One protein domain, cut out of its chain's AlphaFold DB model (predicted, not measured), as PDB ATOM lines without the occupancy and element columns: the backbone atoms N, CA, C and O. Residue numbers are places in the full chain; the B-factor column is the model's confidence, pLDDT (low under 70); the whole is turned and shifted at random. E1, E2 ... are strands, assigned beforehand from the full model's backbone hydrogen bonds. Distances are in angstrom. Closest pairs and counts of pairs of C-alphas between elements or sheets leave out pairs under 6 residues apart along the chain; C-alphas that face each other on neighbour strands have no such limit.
ATOM      1  N   TYR A  17     196.387 215.747 154.346       88.00
ATOM      2  CA  TYR A  17     195.076 215.148 154.610       88.00
ATOM      3  C   TYR A  17     194.809 213.953 153.695       88.00
ATOM      4  O   TYR A  17     195.345 213.876 152.594       88.00
ATOM      5  N   CYS A  18     193.980 213.014 154.149       89.06
ATOM      6  CA  CYS A  18     193.611 211.847 153.349       89.06
ATOM      7  C   CYS A  18     192.603 212.246 152.267       89.06
ATOM      8  O   CYS A  18     191.559 212.824 152.574       89.06
ATOM      9  N   GLU A  19     192.912 211.933 151.012       87.75
ATOM     10  CA  GLU A  19     192.065 212.211 149.857       87.75
ATOM     11  C   GLU A  19     191.889 210.957 149.005       87.75
ATOM     12  O   GLU A  19     192.814 210.154 148.850       87.75
ATOM     13  N   GLU A  20     190.694 210.809 148.441       86.31
ATOM     14  CA  GLU A  20     190.409 209.796 147.439       86.31
ATOM     15  C   GLU A  20     190.874 210.280 146.063       86.31
ATOM     16  O   GLU A  20     190.490 211.358 145.608       86.31
ATOM     17  N   ARG A  21     191.720 209.489 145.399       79.56
ATOM     18  CA  ARG A  21     192.131 209.735 144.019       79.56
ATOM     19  C   ARG A  21     191.724 208.586 143.117       79.56
ATOM     20  O   ARG A  21     192.154 207.445 143.312       79.56
ATOM     21  N   ASP A  22     190.972 208.926 142.078       67.56
ATOM     22  CA  ASP A  22     190.741 208.046 140.943       67.56
ATOM     23  C   ASP A  22     192.055 207.840 140.186       67.56
ATOM     24  O   ASP A  22     192.690 208.787 139.712       67.56
ATOM     25  N   ILE A  23     192.491 206.587 140.077       63.00
ATOM     26  CA  ILE A  23     193.605 206.243 139.195       63.00
ATOM     27  C   ILE A  23     193.057 206.117 137.773       63.00
ATOM     28  O   ILE A  23     192.387 205.138 137.444       63.00
ATOM     29  N   VAL A  24     193.407 207.066 136.910       56.81
ATOM     30  CA  VAL A  24     193.281 206.942 135.449       56.81
ATOM     31  C   VAL A  24     194.625 206.452 134.875       56.81
ATOM     32  O   VAL A  24     195.648 207.013 135.272       56.81
ATOM     33  N   PRO A  25     194.699 205.491 133.930       61.50
ATOM     34  CA  PRO A  25     193.828 204.344 133.684       61.50
ATOM     35  C   PRO A  25     194.333 203.109 134.458       61.50
ATOM     36  O   PRO A  25     195.489 202.697 134.329       61.50
ATOM     37  N   CYS A  26     193.470 202.483 135.258       66.50
ATOM     38  CA  CYS A  26     193.786 201.177 135.829       66.50
ATOM     39  C   CYS A  26     193.707 200.083 134.746       66.50
ATOM     40  O   CYS A  26     192.849 200.120 133.867       66.50
ATOM     41  N   VAL A  27     194.585 199.080 134.821       65.69
ATOM     42  CA  VAL A  27     194.681 198.001 133.814       65.69
ATOM     43  C   VAL A  27     193.391 197.161 133.718       65.69
ATOM     44  O   VAL A  27     193.103 196.599 132.665       65.69
ATOM     45  N   LYS A  28     192.599 197.075 134.800       65.44
ATOM     46  CA  LYS A  28     191.321 196.341 134.860       65.44
ATOM     47  C   LYS A  28     190.257 197.117 135.659       65.44
ATOM     48  O   LYS A  28     190.456 197.299 136.860       65.44
ATOM     49  N   PRO A  29     189.139 197.535 135.041       67.69
ATOM     50  CA  PRO A  29     188.007 198.143 135.743       67.69
ATOM     51  C   PRO A  29     187.148 197.109 136.515       67.69
ATOM     52  O   PRO A  29     187.148 195.933 136.145       67.69
ATOM     53  N   PRO A  30     186.395 197.522 137.563       62.56
ATOM     54  CA  PRO A  30     186.304 198.886 138.092       62.56
ATOM     55  C   PRO A  30     187.578 199.282 138.845       62.56
ATOM     56  O   PRO A  30     188.099 198.521 139.665       62.56
ATOM     57  N   CYS A  31     188.086 200.482 138.562       68.56
ATOM     58  CA  CYS A  31     189.234 201.012 139.282       68.56
ATOM     59  C   CYS A  31     188.815 201.248 140.730       68.56
ATOM     60  O   CYS A  31     187.859 201.975 140.989       68.56
ATOM     61  N   ARG A  32     189.518 200.628 141.679       71.19
ATOM     62  CA  ARG A  32     189.362 201.018 143.078       71.19
ATOM     63  C   ARG A  32     190.086 202.350 143.260       71.19
ATOM     64  O   ARG A  32     191.272 202.412 142.917       71.19
ATOM     65  N   PRO A  33     189.415 203.391 143.765       75.06
ATOM     66  CA  PRO A  33     190.106 204.619 144.095       75.06
ATOM     67  C   PRO A  33     191.140 204.350 145.197       75.06
ATOM     68  O   PRO A  33     190.996 203.424 146.002       75.06
ATOM     69  N   ILE A  34     192.213 205.138 145.216       80.31
ATOM     70  CA  ILE A  34     193.240 205.047 146.259       80.31
ATOM     71  C   ILE A  34     193.095 206.192 147.248       80.31
ATOM     72  O   ILE A  34     192.938 207.346 146.863       80.31
ATOM     73  N   LEU A  35     193.208 205.862 148.533       85.88
ATOM     74  CA  LEU A  35     193.297 206.844 149.604       85.88
ATOM     75  C   LEU A  35     194.764 207.196 149.845       85.88
ATOM     76  O   LEU A  35     195.550 206.331 150.242       85.88
ATOM     77  N   VAL A  36     195.131 208.455 149.615       87.50
ATOM     78  CA  VAL A  36     196.507 208.949 149.765       87.50
ATOM     79  C   VAL A  36     196.555 210.260 150.543       87.50
ATOM     80  O   VAL A  36     195.629 211.066 150.479       87.50
ATOM     81  N   CYS A  37     197.642 210.482 151.283       87.94
ATOM     82  CA  CYS A  37     197.876 211.763 151.946       87.94
ATOM     83  C   CYS A  37     198.297 212.829 150.929       87.94
ATOM     84  O   CYS A  37     199.319 212.684 150.259       87.94
ATOM     85  N   MET A  38     197.529 213.909 150.851       86.50
ATOM     86  CA  MET A  38     197.759 215.059 149.982       86.50
ATOM     87  C   MET A  38     198.145 216.286 150.813       86.50
ATOM     88  O   MET A  38     197.642 216.431 151.927       86.50
ATOM     89  N   PRO A  39     199.010 217.186 150.313       87.19
ATOM     90  CA  PRO A  39     199.338 218.433 150.999       87.19
ATOM     91  C   PRO A  39     198.091 219.253 151.315       87.19
ATOM     92  O   PRO A  39     197.259 219.503 150.441       87.19
ATOM     93  N   ASP A  40     197.977 219.693 152.561       83.31
ATOM     94  CA  ASP A  40     196.927 220.605 152.973       83.31
ATOM     95  C   ASP A  40     197.327 222.045 152.641       83.31
ATOM     96  O   ASP A  40     198.081 222.696 153.361       83.31
ATOM     97  N   ASN A  41     196.801 222.546 151.526       74.25
ATOM     98  CA  ASN A  41     196.966 223.943 151.132       74.25
ATOM     99  C   ASN A  41     195.898 224.862 151.750       74.25
ATOM    100  O   ASN A  41     195.859 226.054 151.433       74.25
ATOM    101  N   THR A  42     195.015 224.346 152.615       71.19
ATOM    102  CA  THR A  42     194.024 225.180 153.293       71.19
ATOM    103  C   THR A  42     194.659 225.907 154.475       71.19
ATOM    104  O   THR A  42     195.204 225.321 155.401       71.19
ATOM    105  N   LYS A  43     194.589 227.239 154.447       71.50
ATOM    106  CA  LYS A  43     195.145 228.110 155.494       71.50
ATOM    107  C   LYS A  43     194.089 228.587 156.505       71.50
ATOM    108  O   LYS A  43     194.288 229.594 157.186       71.50
ATOM    109  N   GLY A  44     192.954 227.885 156.575       84.00
ATOM    110  CA  GLY A  44     191.807 228.273 157.399       84.00
ATOM    111  C   GLY A  44     191.286 229.676 157.070       84.00
ATOM    112  O   GLY A  44     191.604 230.241 156.021       84.00
ATOM    113  N   CYS A  45     190.487 230.256 157.970       89.38
ATOM    114  CA  CYS A  45     189.961 231.613 157.767       89.38
ATOM    115  C   CYS A  45     191.043 232.699 157.875       89.38
ATOM    116  O   CYS A  45     190.896 233.768 157.291       89.38
ATOM    117  N   LYS A  46     192.160 232.422 158.563       85.19
ATOM    118  CA  LYS A  46     193.259 233.382 158.761       85.19
ATOM    119  C   LYS A  46     193.938 233.803 157.454       85.19
ATOM    120  O   LYS A  46     194.451 234.914 157.373       85.19
ATOM    121  N   SER A  47     193.989 232.931 156.448       82.12
ATOM    122  CA  SER A  47     194.497 233.296 155.115       82.12
ATOM    123  C   SER A  47     193.493 233.029 153.998       82.12
ATOM    124  O   SER A  47     193.886 232.913 152.838       82.12
ATOM    125  N   HIS A  48     192.207 232.930 154.341       84.94
ATOM    126  CA  HIS A  48     191.135 232.952 153.356       84.94
ATOM    127  C   HIS A  48     190.955 234.396 152.858       84.94
ATOM    128  O   HIS A  48     191.016 235.323 153.672       84.94
ATOM    129  N   PRO A  49     190.745 234.626 151.550       89.06
ATOM    130  CA  PRO A  49     190.412 235.956 151.052       89.06
ATOM    131  C   PRO A  49     189.150 236.512 151.745       89.06
ATOM    132  O   PRO A  49     188.316 235.729 152.215       89.06
ATOM    133  N   PRO A  50     188.984 237.845 151.813       91.25
ATOM    134  CA  PRO A  50     187.785 238.451 152.382       91.25
ATOM    135  C   PRO A  50     186.515 237.878 151.749       91.25
ATOM    136  O   PRO A  50     186.431 237.730 150.528       91.25
ATOM    137  N   CYS A  51     185.536 237.540 152.585       93.56
ATOM    138  CA  CYS A  51     184.256 237.047 152.100       93.56
ATOM    139  C   CYS A  51     183.442 238.168 151.430       93.56
ATOM    140  O   CYS A  51     183.620 239.340 151.774       93.56
ATOM    141  N   PRO A  52     182.541 237.823 150.492       94.94
ATOM    142  CA  PRO A  52     181.600 238.775 149.910       94.94
ATOM    143  C   PRO A  52     180.783 239.513 150.978       94.94
ATOM    144  O   PRO A  52     180.585 239.012 152.086       94.94
ATOM    145  N   ALA A  53     180.266 240.691 150.623       94.31
ATOM    146  CA  ALA A  53     179.411 241.471 151.512       94.31
ATOM    147  C   ALA A  53     178.221 240.635 152.021       94.31
ATOM    148  O   ALA A  53     177.579 239.917 151.255       94.31
ATOM    149  N   GLY A  54     177.943 240.726 153.323       92.75
ATOM    150  CA  GLY A  54     176.889 239.940 153.970       92.75
ATOM    151  C   GLY A  54     177.261 238.481 154.255       92.75
ATOM    152  O   GLY A  54     176.384 237.706 154.620       92.75
ATOM    153  N   GLN A  55     178.531 238.090 154.106       96.12
ATOM    154  CA  GLN A  55     179.033 236.773 154.499       96.12
ATOM    155  C   GLN A  55     180.203 236.888 155.481       96.12
ATOM    156  O   GLN A  55     180.982 237.840 155.450       96.12
ATOM    157  N   VAL A  56     180.352 235.876 156.332       94.00
ATOM    158  CA  VAL A  56     181.458 235.712 157.279       94.00
ATOM    159  C   VAL A  56     182.232 234.437 156.961       94.00
ATOM    160  O   VAL A  56     181.663 233.454 156.485       94.00
ATOM    161  N   CYS A  57     183.544 234.439 157.206       93.38
ATOM    162  CA  CYS A  57     184.335 233.220 157.070       93.38
ATOM    163  C   CYS A  57     184.088 232.306 158.272       93.38
ATOM    164  O   CYS A  57     184.251 232.727 159.416       93.38
ATOM    165  N   ALA A  58     183.747 231.048 158.008       92.69
ATOM    166  CA  ALA A  58     183.631 229.998 159.004       92.69
ATOM    167  C   ALA A  58     184.479 228.787 158.606       92.69
ATOM    168  O   ALA A  58     184.575 228.417 157.432       92.69
ATOM    169  N   GLU A  59     185.079 228.137 159.598       90.81
ATOM    170  CA  GLU A  59     185.780 226.874 159.399       90.81
ATOM    171  C   GLU A  59     184.805 225.712 159.568       90.81
ATOM    172  O   GLU A  59     184.279 225.468 160.654       90.81
ATOM    173  N   LYS A  60     184.576 224.968 158.488       86.75
ATOM    174  CA  LYS A  60     183.742 223.770 158.505       86.75
ATOM    175  C   LYS A  60     184.626 222.536 158.614       86.75
ATOM    176  O   LYS A  60     185.462 222.296 157.745       86.75
ATOM    177  N   LEU A  61     184.404 221.727 159.648       84.62
ATOM    178  CA  LEU A  61     184.963 220.379 159.710       84.62
ATOM    179  C   LEU A  61     184.350 219.552 158.572       84.62
ATOM    180  O   LEU A  61     183.125 219.440 158.479       84.62
ATOM    181  N   VAL A  62     185.182 219.011 157.684       83.50
ATOM    182  CA  VAL A  62     184.710 218.018 156.711       83.50
ATOM    183  C   VAL A  62     184.749 216.625 157.337       83.50
ATOM    184  O   VAL A  62     185.573 216.391 158.226       83.50
ATOM    185  N   PRO A  63     183.879 215.702 156.884       85.62
ATOM    186  CA  PRO A  63     183.935 214.313 157.313       85.62
ATOM    187  C   PRO A  63     185.345 213.750 157.159       85.62
ATOM    188  O   PRO A  63     186.031 214.025 156.171       85.62
ATOM    189  N   CYS A  64     185.775 212.986 158.157       84.94
ATOM    190  CA  CYS A  64     187.082 212.361 158.127       84.94
ATOM    191  C   CYS A  64     187.104 211.266 157.057       84.94
ATOM    192  O   CYS A  64     186.148 210.503 156.928       84.94
ATOM    193  N   ILE A  65     188.208 211.171 156.320       85.56
ATOM    194  CA  ILE A  65     188.487 210.041 155.434       85.56
ATOM    195  C   ILE A  65     189.552 209.197 156.130       85.56
ATOM    196  O   ILE A  65     190.631 209.694 156.469       85.56
ATOM    197  N   GLY A  66     189.218 207.935 156.415       83.62
ATOM    198  CA  GLY A  66     190.018 207.099 157.309       83.62
ATOM    199  C   GLY A  66     190.169 207.768 158.678       83.62
ATOM    200  O   GLY A  66     189.185 208.146 159.312       83.62
ATOM    201  N   ARG A  67     191.415 207.975 159.117       83.81
ATOM    202  CA  ARG A  67     191.740 208.688 160.371       83.81
ATOM    203  C   ARG A  67     192.142 210.153 160.165       83.81
ATOM    204  O   ARG A  67     192.692 210.769 161.068       83.81
ATOM    205  N   SER A  68     191.899 210.730 158.989       83.81
ATOM    206  CA  SER A  68     192.265 212.117 158.681       83.81
ATOM    207  C   SER A  68     191.030 213.009 158.607       83.81
ATOM    208  O   SER A  68     190.165 212.813 157.759       83.81
ATOM    209  N   CYS A  69     190.961 214.010 159.484       82.94
ATOM    210  CA  CYS A  69     189.918 215.033 159.505       82.94
ATOM    211  C   CYS A  69     190.551 216.386 159.164       82.94
ATOM    212  O   CYS A  69     191.616 216.702 159.695       82.94
ATOM    213  N   ARG A  70     189.900 217.210 158.336       83.25
ATOM    214  CA  ARG A  70     190.375 218.575 158.039       83.25
ATOM    215  C   ARG A  70     189.277 219.609 158.237       83.25
ATOM    216  O   ARG A  70     188.086 219.291 158.207       83.25
ATOM    217  N   LYS A  71     189.679 220.861 158.422       84.00
ATOM    218  CA  LYS A  71     188.776 222.012 158.433       84.00
ATOM    219  C   LYS A  71     188.996 222.809 157.163       84.00
ATOM    220  O   LYS A  71     190.132 223.079 156.800       84.00
ATOM    221  N   ILE A  72     187.913 223.193 156.504       85.81
ATOM    222  CA  ILE A  72     187.969 224.053 155.325       85.81
ATOM    223  C   ILE A  72     187.323 225.393 155.647       85.81
ATOM    224  O   ILE A  72     186.254 225.445 156.256       85.81
ATOM    225  N   ALA A  73     187.970 226.474 155.233       90.44
ATOM    226  CA  ALA A  73     187.381 227.801 155.300       90.44
ATOM    227  C   ALA A  73     186.298 227.950 154.226       90.44
ATOM    228  O   ALA A  73     186.490 227.530 153.083       90.44
ATOM    229  N   LYS A  74     185.155 228.524 154.605       90.19
ATOM    230  CA  LYS A  74     184.036 228.834 153.711       90.19
ATOM    231  C   LYS A  74     183.387 230.150 154.111       90.19
ATOM    232  O   LYS A  74     183.253 230.433 155.297       90.19
ATOM    233  N   CYS A  75     182.921 230.904 153.124       92.62
ATOM    234  CA  CYS A  75     182.044 232.042 153.367       92.62
ATOM    235  C   CYS A  75     180.605 231.555 153.564       92.62
ATOM    236  O   CYS A  75     180.095 230.766 152.765       92.62
ATOM    237  N   VAL A  76     179.974 231.991 154.650       93.38
ATOM    238  CA  VAL A  76     178.607 231.622 155.043       93.38
ATOM    239  C   VAL A  76     177.833 232.873 155.472       93.38
ATOM    240  O   VAL A  76     178.465 233.866 155.837       93.38
ATOM    241  N   PRO A  77     176.489 232.875 155.438       93.88
ATOM    242  CA  PRO A  77     175.710 233.963 156.024       93.88
ATOM    243  C   PRO A  77     176.023 234.130 157.523       93.88
ATOM    244  O   PRO A  77     176.280 233.122 158.191       93.88
TER     245      PRO A  77
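Overview. This is residues 17 to 77 of the 79 residues of an uncharacterized protein of Brugia pahangi (UniProt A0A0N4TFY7). What shape is this? With little regular structure, it is a rod of two antiparallel hairpins, E1 with E2 and E3 with E4, toward opposite ends; residues 25 to 30 stick out. What builds it? The printed part has 61 residues, 23 in four strands, E1 to E4 in chain order, and no named helix: all strand. It is only just extended, close to loose: radius of gyration of the C-alphas 15.8 A, spans 50 by 22 by 17 A.

Along the chain. Where is the first hairpin? E1, residues 17 to 21, 12.3 A, begins at C-alpha 17 (195.076, 215.148, 154.610); E2, residues 34 to 39, measures 15.5 A. The second? E3, residues 56 to 61, measures 15.9 A; E4, residues 71 to 76, 14.4 A, ends at C-alpha 76 (178.607, 231.622, 155.043).

Arrangement. How do E1 and E2 pair? Antiparallel at 134 degrees, they have N 19 and O 36 within hydrogen-bond range, 2.9 A. E3 and E4? Antiparallel at 146 degrees, they have N 58 and O 74 within hydrogen-bond range, 2.8 A. Both strands of the first hairpin are apart from E3 and E4.

Size, cuts and confidence. How far does it reach? The farthest C-alphas, of Val 27 and Gly 54, are 49.8 A apart. Any cut or low confidence? The printed part has no cut; links E1 to E2 and E2 to E3 are long. Residues 22 to 31 have pLDDT under 70.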